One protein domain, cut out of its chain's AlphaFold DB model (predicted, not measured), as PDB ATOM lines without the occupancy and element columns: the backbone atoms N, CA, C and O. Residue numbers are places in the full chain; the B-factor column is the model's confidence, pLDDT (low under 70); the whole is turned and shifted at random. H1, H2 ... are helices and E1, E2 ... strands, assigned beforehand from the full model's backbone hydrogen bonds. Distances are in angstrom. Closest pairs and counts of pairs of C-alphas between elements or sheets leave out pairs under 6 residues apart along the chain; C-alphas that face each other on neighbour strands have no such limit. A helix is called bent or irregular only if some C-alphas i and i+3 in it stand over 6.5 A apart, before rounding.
ATOM      1  N   TYR A 277      10.405 -70.580   7.236       61.38
ATOM      2  CA  TYR A 277       9.541 -70.012   6.197       61.38
ATOM      3  C   TYR A 277       8.824 -68.745   6.687       61.38
ATOM      4  O   TYR A 277       8.603 -67.813   5.916       61.38
ATOM      5  N   CYS A 278       8.482 -68.672   7.975       63.22
ATOM      6  CA  CYS A 278       7.884 -67.476   8.556       63.22
ATOM      7  C   CYS A 278       8.912 -66.350   8.714       63.22
ATOM      8  O   CYS A 278       8.603 -65.224   8.335       63.22
ATOM      9  N   THR A 279      10.134 -66.628   9.188       75.25
ATOM     10  CA  THR A 279      11.198 -65.611   9.263       75.25
ATOM     11  C   THR A 279      11.565 -65.089   7.879       75.25
ATOM     12  O   THR A 279      11.534 -63.880   7.679       75.25
ATOM     13  N   GLU A 280      11.772 -65.965   6.890       74.62
ATOM     14  CA  GLU A 280      12.132 -65.560   5.524       74.62
ATOM     15  C   GLU A 280      11.045 -64.676   4.873       74.62
ATOM     16  O   GLU A 280      11.344 -63.685   4.202       74.62
ATOM     17  N   ASN A 281       9.758 -64.983   5.091       70.50
ATOM     18  CA  ASN A 281       8.664 -64.150   4.581       70.50
ATOM     19  C   ASN A 281       8.461 -62.857   5.389       70.50
ATOM     20  O   ASN A 281       8.108 -61.838   4.796       70.50
ATOM     21  N   VAL A 282       8.695 -62.855   6.705       78.25
ATOM     22  CA  VAL A 282       8.668 -61.630   7.527       78.25
ATOM     23  C   VAL A 282       9.821 -60.696   7.154       78.25
ATOM     24  O   VAL A 282       9.601 -59.492   7.062       78.25
ATOM     25  N   GLU A 283      11.010 -61.222   6.864       79.44
ATOM     26  CA  GLU A 283      12.159 -60.453   6.376       79.44
ATOM     27  C   GLU A 283      11.876 -59.854   4.995       79.44
ATOM     28  O   GLU A 283      11.960 -58.637   4.833       79.44
ATOM     29  N   LYS A 284      11.391 -60.658   4.037       78.38
ATOM     30  CA  LYS A 284      10.943 -60.155   2.725       78.38
ATOM     31  C   LYS A 284       9.856 -59.083   2.858       78.38
ATOM     32  O   LYS A 284       9.891 -58.088   2.137       78.38
ATOM     33  N   LEU A 285       8.892 -59.235   3.768       75.75
ATOM     34  CA  LEU A 285       7.877 -58.206   4.031       75.75
ATOM     35  C   LEU A 285       8.482 -56.948   4.673       75.75
ATOM     36  O   LEU A 285       8.112 -55.838   4.291       75.75
ATOM     37  N   ALA A 286       9.428 -57.094   5.600       85.25
ATOM     38  CA  ALA A 286      10.133 -55.977   6.216       85.25
ATOM     39  C   ALA A 286      10.970 -55.195   5.192       85.25
ATOM     40  O   ALA A 286      10.967 -53.967   5.236       85.25
ATOM     41  N   ASP A 287      11.626 -55.870   4.249       87.19
ATOM     42  CA  ASP A 287      12.411 -55.236   3.185       87.19
ATOM     43  C   ASP A 287      11.528 -54.539   2.144       87.19
ATOM     44  O   ASP A 287      11.784 -53.381   1.817       87.19
ATOM     45  N   ASN A 288      10.411 -55.150   1.732       82.75
ATOM     46  CA  ASN A 288       9.394 -54.456   0.931       82.75
ATOM     47  C   ASN A 288       8.860 -53.201   1.656       82.75
ATOM     48  O   ASN A 288       8.672 -52.154   1.040       82.75
ATOM     49  N   LEU A 289       8.663 -53.256   2.980       85.12
ATOM     50  CA  LEU A 289       8.254 -52.094   3.781       85.12
ATOM     51  C   LEU A 289       9.368 -51.043   3.955       85.12
ATOM     52  O   LEU A 289       9.046 -49.865   4.121       85.12
ATOM     53  N   LYS A 290      10.655 -51.421   3.910       88.00
ATOM     54  CA  LYS A 290      11.780 -50.467   3.824       88.00
ATOM     55  C   LYS A 290      11.777 -49.773   2.461       88.00
ATOM     56  O   LYS A 290      11.829 -48.547   2.430       88.00
ATOM     57  N   GLN A 291      11.634 -50.530   1.371       87.38
ATOM     58  CA  GLN A 291      11.571 -49.992   0.010       87.38
ATOM     59  C   GLN A 291      10.404 -49.008  -0.153       87.38
ATOM     60  O   GLN A 291      10.631 -47.871  -0.544       87.38
ATOM     61  N   ILE A 292       9.180 -49.380   0.243       83.44
ATOM     62  CA  ILE A 292       8.005 -48.490   0.169       83.44
ATOM     63  C   ILE A 292       8.221 -47.200   0.982       83.44
ATOM     64  O   ILE A 292       7.818 -46.118   0.552       83.44
ATOM     65  N   LYS A 293       8.888 -47.281   2.144       85.31
ATOM     66  CA  LYS A 293       9.254 -46.089   2.925       85.31
ATOM     67  C   LYS A 293      10.264 -45.216   2.184       85.31
ATOM     68  O   LYS A 293      10.036 -44.011   2.106       85.31
ATOM     69  N   GLN A 294      11.320 -45.797   1.618       86.38
ATOM     70  CA  GLN A 294      12.306 -45.059   0.829       86.38
ATOM     71  C   GLN A 294      11.660 -44.395  -0.397       86.38
ATOM     72  O   GLN A 294      11.805 -43.191  -0.571       86.38
ATOM     73  N   GLU A 295      10.863 -45.126  -1.179       79.19
ATOM     74  CA  GLU A 295      10.126 -44.586  -2.331       79.19
ATOM     75  C   GLU A 295       9.189 -43.434  -1.924       79.19
ATOM     76  O   GLU A 295       9.108 -42.424  -2.626       79.19
ATOM     77  N   SER A 296       8.527 -43.528  -0.762       73.50
ATOM     78  CA  SER A 296       7.704 -42.427  -0.239       73.50
ATOM     79  C   SER A 296       8.534 -41.199   0.166       73.50
ATOM     80  O   SER A 296       8.137 -40.073  -0.131       73.50
ATOM     81  N   GLN A 297       9.714 -41.399   0.761       81.25
ATOM     82  CA  GLN A 297      10.638 -40.322   1.133       81.25
ATOM     83  C   GLN A 297      11.269 -39.652  -0.094       81.25
ATOM     84  O   GLN A 297      11.398 -38.431  -0.121       81.25
ATOM     85  N   GLU A 298      11.612 -40.417  -1.131       81.94
ATOM     86  CA  GLU A 298      12.100 -39.887  -2.408       81.94
ATOM     87  C   GLU A 298      10.998 -39.109  -3.147       81.94
ATOM     88  O   GLU A 298      11.251 -38.018  -3.664       81.94
ATOM     89  N   ALA A 299       9.752 -39.598  -3.123       77.00
ATOM     90  CA  ALA A 299       8.599 -38.870  -3.652       77.00
ATOM     91  C   ALA A 299       8.325 -37.562  -2.882       77.00
ATOM     92  O   ALA A 299       8.005 -36.545  -3.499       77.00
ATOM     93  N   ASP A 300       8.496 -37.540  -1.557       78.19
ATOM     94  CA  ASP A 300       8.379 -36.320  -0.747       78.19
ATOM     95  C   ASP A 300       9.549 -35.351  -0.956       78.19
ATOM     96  O   ASP A 300       9.331 -34.141  -1.070       78.19
ATOM     97  N   ALA A 301      10.777 -35.846  -1.113       80.31
ATOM     98  CA  ALA A 301      11.925 -35.029  -1.502       80.31
ATOM     99  C   ALA A 301      11.717 -34.386  -2.887       80.31
ATOM    100  O   ALA A 301      12.011 -33.201  -3.073       80.31
ATOM    101  N   HIS A 302      11.133 -35.122  -3.840       78.19
ATOM    102  CA  HIS A 302      10.750 -34.604  -5.154       78.19
ATOM    103  C   HIS A 302       9.651 -33.532  -5.037       78.19
ATOM    104  O   HIS A 302       9.832 -32.409  -5.515       78.19
ATOM    105  N   ARG A 303       8.544 -33.826  -4.335       78.50
ATOM    106  CA  ARG A 303       7.428 -32.881  -4.120       78.50
ATOM    107  C   ARG A 303       7.887 -31.585  -3.450       78.50
ATOM    108  O   ARG A 303       7.641 -30.505  -3.983       78.50
ATOM    109  N   THR A 304       8.598 -31.671  -2.326       79.12
ATOM    110  CA  THR A 304       9.091 -30.494  -1.580       79.12
ATOM    111  C   THR A 304      10.110 -29.669  -2.374       79.12
ATOM    112  O   THR A 304      10.157 -28.446  -2.230       79.12
ATOM    113  N   THR A 305      10.898 -30.299  -3.252       78.62
ATOM    114  CA  THR A 305      11.844 -29.603  -4.140       78.62
ATOM    115  C   THR A 305      11.133 -28.851  -5.263       78.62
ATOM    116  O   THR A 305      11.431 -27.677  -5.481       78.62
ATOM    117  N   HIS A 306      10.158 -29.474  -5.931       75.88
ATOM    118  CA  HIS A 306       9.424 -28.843  -7.032       75.88
ATOM    119  C   HIS A 306       8.433 -27.772  -6.552       75.88
ATOM    120  O   HIS A 306       8.394 -26.681  -7.117       75.88
ATOM    121  N   MET A 307       7.682 -28.033  -5.477       79.19
ATOM    122  CA  MET A 307       6.749 -27.055  -4.895       79.19
ATOM    123  C   MET A 307       7.455 -25.919  -4.139       79.19
ATOM    124  O   MET A 307       6.850 -24.873  -3.905       79.19
ATOM    125  N   LYS A 308       8.714 -26.133  -3.725       82.75
ATOM    126  CA  LYS A 308       9.476 -25.253  -2.819       82.75
ATOM    127  C   LYS A 308       8.734 -24.977  -1.504       82.75
ATOM    128  O   LYS A 308       8.767 -23.861  -0.992       82.75
ATOM    129  N   VAL A 309       8.077 -25.995  -0.950       83.62
ATOM    130  CA  VAL A 309       7.365 -25.922   0.335       83.62
ATOM    131  C   VAL A 309       7.887 -27.008   1.266       83.62
ATOM    132  O   VAL A 309       7.978 -28.171   0.875       83.62
ATOM    133  N   ASN A 310       8.200 -26.619   2.499       80.81
ATOM    134  CA  ASN A 310       8.408 -27.516   3.628       80.81
ATOM    135  C   ASN A 310       7.091 -27.632   4.411       80.81
ATOM    136  O   ASN A 310       6.312 -26.678   4.451       80.81
ATOM    137  N   TYR A 311       6.851 -28.759   5.078       83.12
ATOM    138  CA  TYR A 311       5.756 -28.886   6.041       83.12
ATOM    139  C   TYR A 311       6.296 -29.256   7.423       83.12
ATOM    140  O   TYR A 311       7.231 -30.046   7.555       83.12
ATOM    141  N   SER A 312       5.691 -28.681   8.453       80.44
ATOM    142  CA  SER A 312       5.969 -28.939   9.865       80.44
ATOM    143  C   SER A 312       4.665 -29.252  10.592       80.44
ATOM    144  O   SER A 312       3.575 -28.949  10.109       80.44
ATOM    145  N   LYS A 313       4.761 -29.893  11.758       82.69
ATOM    146  CA  LYS A 313       3.612 -30.129  12.635       82.69
ATOM    147  C   LYS A 313       3.759 -29.225  13.855       82.69
ATOM    148  O   LYS A 313       4.743 -29.366  14.577       82.69
ATOM    149  N   ASN A 314       2.828 -28.295  14.048       78.19
ATOM    150  CA  ASN A 314       2.852 -27.382  15.192       78.19
ATOM    151  C   ASN A 314       2.446 -28.126  16.486       78.19
ATOM    152  O   ASN A 314       2.004 -29.279  16.447       78.19
ATOM    153  N   ILE A 315       2.598 -27.466  17.631       75.75
ATOM    154  CA  ILE A 315       2.338 -27.960  18.989       75.75
ATOM    155  C   ILE A 315       0.902 -28.495  19.126       75.75
ATOM    156  O   ILE A 315       0.706 -29.569  19.693       75.75
ATOM    157  N   ASP A 316      -0.079 -27.828  18.508       77.44
ATOM    158  CA  ASP A 316      -1.492 -28.251  18.464       77.44
ATOM    159  C   ASP A 316      -1.753 -29.472  17.556       77.44
ATOM    160  O   ASP A 316      -2.884 -29.924  17.382       77.44
ATOM    161  N   GLY A 317      -0.710 -30.016  16.926       74.12
ATOM    162  CA  GLY A 317      -0.785 -31.175  16.047       74.12
ATOM    163  C   GLY A 317      -1.289 -30.885  14.628       74.12
ATOM    164  O   GLY A 317      -1.441 -31.827  13.846       74.12
ATOM    165  N   LEU A 318      -1.521 -29.619  14.280       76.88
ATOM    166  CA  LEU A 318      -1.887 -29.180  12.932       76.88
ATOM    167  C   LEU A 318      -0.663 -29.124  12.003       76.88
ATOM    168  O   LEU A 318       0.468 -28.948  12.459       76.88
ATOM    169  N   PHE A 319      -0.896 -29.277  10.697       78.50
ATOM    170  CA  PHE A 319       0.138 -29.105   9.677       78.50
ATOM    171  C   PHE A 319       0.270 -27.637   9.285       78.50
ATOM    172  O   PHE A 319      -0.707 -27.002   8.889       78.50
ATOM    173  N   GLU A 320       1.496 -27.135   9.345       82.62
ATOM    174  CA  GLU A 320       1.886 -25.825   8.844       82.62
ATOM    175  C   GLU A 320       2.769 -25.995   7.614       82.62
ATOM    176  O   GLU A 320       3.621 -26.883   7.552       82.62
ATOM    177  N   TYR A 321       2.567 -25.122   6.635       84.88
ATOM    178  CA  TYR A 321       3.319 -25.104   5.389       84.88
ATOM    179  C   TYR A 321       4.197 -23.857   5.387       84.88
ATOM    180  O   TYR A 321       3.730 -22.777   5.735       84.88
ATOM    181  N   SER A 322       5.465 -23.984   5.003       83.00
ATOM    182  CA  SER A 322       6.394 -22.853   4.904       83.00
ATOM    183  C   SER A 322       7.121 -22.865   3.567       83.00
ATOM    184  O   SER A 322       7.587 -23.904   3.094       83.00
ATOM    185  N   GLU A 323       7.215 -21.706   2.921       84.25
ATOM    186  CA  GLU A 323       7.935 -21.591   1.656       84.25
ATOM    187  C   GLU A 323       9.448 -21.725   1.885       84.25
ATOM    188  O   GLU A 323      10.065 -20.961   2.624       84.25
ATOM    189  N   LYS A 324      10.070 -22.682   1.192       76.19
ATOM    190  CA  LYS A 324      11.471 -23.103   1.360       76.19
ATOM    191  C   LYS A 324      12.503 -22.020   1.003       76.19
ATOM    192  O   LYS A 324      13.683 -22.197   1.287       76.19
ATOM    193  N   VAL A 325      12.075 -20.928   0.363       75.12
ATOM    194  CA  VAL A 325      12.930 -19.805  -0.071       75.12
ATOM    195  C   VAL A 325      12.809 -18.588   0.854       75.12
ATOM    196  O   VAL A 325      13.807 -17.927   1.112       75.12
ATOM    197  N   THR A 326      11.608 -18.289   1.354       74.25
ATOM    198  CA  THR A 326      11.320 -17.083   2.156       74.25
ATOM    199  C   THR A 326      11.115 -17.374   3.642       74.25
ATOM    200  O   THR A 326      11.104 -16.450   4.449       74.25
ATOM    201  N   GLY A 327      10.909 -18.641   4.018       73.44
ATOM    202  CA  GLY A 327      10.525 -19.053   5.369       73.44
ATOM    203  C   GLY A 327       9.096 -18.665   5.766       73.44
ATOM    204  O   GLY A 327       8.667 -18.999   6.868       73.44
ATOM    205  N   MET A 328       8.342 -17.976   4.900       80.38
ATOM    206  CA  MET A 328       7.002 -17.495   5.231       80.38
ATOM    207  C   MET A 328       6.002 -18.645   5.356       80.38
ATOM    208  O   MET A 328       5.966 -19.554   4.522       80.38
ATOM    209  N   LEU A 329       5.153 -18.560   6.384       80.00
ATOM    210  CA  LEU A 329       4.007 -19.445   6.567       80.00
ATOM    211  C   LEU A 329       3.015 -19.270   5.409       80.00
ATOM    212  O   LEU A 329       2.547 -18.168   5.124       80.00
ATOM    213  N   MET A 330       2.686 -20.381   4.761       80.88
ATOM    214  CA  MET A 330       1.672 -20.481   3.723       80.88
ATOM    215  C   MET A 330       0.359 -20.987   4.318       80.88
ATOM    216  O   MET A 330       0.341 -21.944   5.094       80.88
ATOM    217  N   SER A 331      -0.760 -20.398   3.896       81.94
ATOM    218  CA  SER A 331      -2.081 -20.948   4.204       81.94
ATOM    219  C   SER A 331      -2.303 -22.276   3.471       81.94
ATOM    220  O   SER A 331      -1.789 -22.492   2.369       81.94
ATOM    221  N   SER A 332      -3.124 -23.157   4.046       80.88
ATOM    222  CA  SER A 332      -3.437 -24.469   3.462       80.88
ATOM    223  C   SER A 332      -4.018 -24.365   2.046       80.88
ATOM    224  O   SER A 332      -3.705 -25.190   1.195       80.88
ATOM    225  N   ALA A 333      -4.795 -23.312   1.763       78.50
ATOM    226  CA  ALA A 333      -5.337 -23.035   0.433       78.50
ATOM    227  C   ALA A 333      -4.255 -22.615  -0.584       78.50
ATOM    228  O   ALA A 333      -4.300 -23.034  -1.739       78.50
ATOM    229  N   ALA A 334      -3.246 -21.839  -0.166       81.38
ATOM    230  CA  ALA A 334      -2.112 -21.492  -1.027       81.38
ATOM    231  C   ALA A 334      -1.201 -22.706  -1.292       81.38
ATOM    232  O   ALA A 334      -0.645 -22.843  -2.383       81.38
ATOM    233  N   TYR A 335      -1.072 -23.617  -0.319       83.75
ATOM    234  CA  TYR A 335      -0.418 -24.910  -0.523       83.75
ATOM    235  C   TYR A 335      -1.198 -25.795  -1.509       83.75
ATOM    236  O   TYR A 335      -0.599 -26.344  -2.431       83.75
ATOM    237  N   GLU A 336      -2.526 -25.889  -1.365       81.88
ATOM    238  CA  GLU A 336      -3.390 -26.657  -2.271       81.88
ATOM    239  C   GLU A 336      -3.294 -26.154  -3.719       81.88
ATOM    240  O   GLU A 336      -3.131 -26.959  -4.634       81.88
ATOM    241  N   GLN A 337      -3.299 -24.834  -3.938       81.06
ATOM    242  CA  GLN A 337      -3.117 -24.244  -5.270       81.06
ATOM    243  C   GLN A 337      -1.777 -24.652  -5.903       81.06
ATOM    244  O   GLN A 337      -1.774 -25.207  -7.002       81.06
ATOM    245  N   ARG A 338      -0.651 -24.504  -5.187       81.38
ATOM    246  CA  ARG A 338       0.663 -24.960  -5.685       81.38
ATOM    247  C   ARG A 338       0.748 -26.477  -5.870       81.38
ATOM    248  O   ARG A 338       1.499 -26.950  -6.720       81.38
ATOM    249  N   TYR A 339       0.006 -27.258  -5.082       82.25
ATOM    250  CA  TYR A 339      -0.062 -28.707  -5.266       82.25
ATOM    251  C   TYR A 339      -0.780 -29.057  -6.571       82.25
ATOM    252  O   TYR A 339      -0.298 -29.894  -7.329       82.25
ATOM    253  N   LEU A 340      -1.885 -28.377  -6.884       78.12
ATOM    254  CA  LEU A 340      -2.604 -28.551  -8.146       78.12
ATOM    255  C   LEU A 340      -1.748 -28.128  -9.352       78.12
ATOM    256  O   LEU A 340      -1.690 -28.874 -10.326       78.12
ATOM    257  N   GLU A 341      -1.013 -27.014  -9.265       80.75
ATOM    258  CA  GLU A 341      -0.031 -26.598 -10.284       80.75
ATOM    259  C   GLU A 341       1.083 -27.642 -10.480       80.75
ATOM    260  O   GLU A 341       1.451 -27.959 -11.614       80.75
ATOM    261  N   TYR A 342       1.598 -28.227  -9.390       79.69
ATOM    262  CA  TYR A 342       2.565 -29.326  -9.449       79.69
ATOM    263  C   TYR A 342       1.989 -30.554 -10.172       79.69
ATOM    264  O   TYR A 342       2.668 -31.122 -11.027       79.69
ATOM    265  N   LEU A 343       0.737 -30.940  -9.898       77.56
ATOM    266  CA  LEU A 343       0.095 -32.060 -10.595       77.56
ATOM    267  C   LEU A 343      -0.136 -31.754 -12.085       77.56
ATOM    268  O   LEU A 343       0.217 -32.578 -12.928       77.56
ATOM    269  N   GLU A 344      -0.649 -30.567 -12.436       73.44
ATOM    270  CA  GLU A 344      -0.858 -30.171 -13.841       73.44
ATOM    271  C   GLU A 344       0.466 -30.123 -14.638       73.44
ATOM    272  O   GLU A 344       0.470 -30.410 -15.836       73.44
ATOM    273  N   THR A 345       1.602 -29.854 -13.980       69.69
ATOM    274  CA  THR A 345       2.937 -29.837 -14.610       69.69
ATOM    275  C   THR A 345       3.686 -31.180 -14.603       69.69
ATOM    276  O   THR A 345       4.568 -31.359 -15.442       69.69
ATOM    277  N   HIS A 346       3.353 -32.136 -13.720       65.12
ATOM    278  CA  HIS A 346       4.129 -33.383 -13.546       65.12
ATOM    279  C   HIS A 346       3.337 -34.696 -13.730       65.12
ATOM    280  O   HIS A 346       3.958 -35.742 -13.927       65.12
ATOM    281  N   GLU A 347       1.996 -34.699 -13.721       60.09
ATOM    282  CA  GLU A 347       1.207 -35.938 -13.895       60.09
ATOM    283  C   GLU A 347       0.985 -36.362 -15.359       60.09
ATOM    284  O   GLU A 347       0.518 -37.481 -15.606       60.09
ATOM    285  N   ILE A 348       1.394 -35.551 -16.345       50.47
ATOM    286  CA  ILE A 348       1.455 -35.967 -17.759       50.47
ATOM    287  C   ILE A 348       2.618 -36.962 -17.954       50.47
ATOM    288  O   ILE A 348       3.662 -36.596 -18.485       50.47
TER     289      ILE A 348
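AT A GLANCE: This is residues 277 to 348 of the 638 residues of the protein "RING-type domain-containing protein" of Bremia lactucae (UniProt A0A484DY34). A small hairpin of two strands, E1 and E2, and a helix, H2, make a narrow body like the crossbar of a rough T, with the hairpin's turn toward one end and the last turns of H2 toward the other. The long helix H1 is the stem: its last turns meet this crossbar, while its residues 277 to 299 stick out as a free arm that makes the length of the whole. The printed part has 72 residues with two named helices and two named strands, in the order H1, E1, E2, H2, and the sheet has the order E1 - E2, antiparallel. The class is mostly helix, with helices holding 46 and strands 10 of the 56 residues in named elements. The whole is only just loose, close to extended, with a radius of gyration of the C-alphas of 16.8 A, and its flat outline spans 52 by 37 by 19 A.

IN THESE COORDINATES: Begin with the sheet and find C-alpha 309 at (7.365, -25.922, 0.335), where strand E1, residues 309 to 313, begins. It runs 13.5 A to C-alpha 313 at (3.612, -30.129, 12.635). Strand E2, residues 319 to 323, comes back over 13.5 A to C-alpha 323. Go back along the chain to C-alpha 277 at (9.541, -70.012, 6.197), and from there helix H1, residues 277 to 307, runs 44.5 A to C-alpha 307 at (6.749, -27.055, -4.895). Helix H2, residues 332 to 346, covers 20.6 A and ends with C-alpha 346 at (4.129, -33.383, -13.546). Neither helix is bent or irregular.

HOW THE PARTS SIT: Look first at E1 and E2, antiparallel neighbours and a hairpin, with 151 degrees between their N-to-C directions. The C-alphas of Tyr 311 and Tyr 321, which face each other, are 4.5 A apart. Across this pair N 310 and O 322 are within hydrogen-bond range at 2.8 A, and so are N 320 and O 312 at 2.9 A. Residues 321 to 322 of E2 also form a short antiparallel pairing with residues 329 to 330, which follow E2 in the chain. Next find Tyr 335 of H2: its C-alpha is 7.0 A from that of Tyr 321, the closest pair of E2 and H2, and 7.9 A from that of Val 309, the closest pair of E1 and H2. H1 and H2 touch, with 4 pairs of C-alphas within 8 A, the closest being those of Met 307 and Arg 338 at 6.5 A. H1 touches H2 with its residues 306 to 307 alone, H2 touches H1 with its residues 338 to 342 alone, and their lines stand about perpendicular, at 79 degrees. The closest C-alphas of H1 and E1, those of Thr 304 and Asn 310, are 6.0 A apart, while H1 and E2 are apart. In both H1 and H2 every pair of O i and N i+4 is within hydrogen-bond range.

THE WHOLE: The C-alphas farthest apart are those of Tyr 277 and Thr 326, at 53.1 A. Residues 277 to 299 of H1 stand free; without them the body has 49 residues, spans 38 by 19 by 17 A and has a radius of gyration of 11.1 A. The printed part has no cut. The links from H1 to E1 and from E1 to E2 are tight, the link from E2 to H2 is short with 8 residues, and no link is long. In the B-factor column you will find a mean pLDDT of the printed part of 78.4, with the model's confidence under 70 at residues 277 to 278 and 345 to 348.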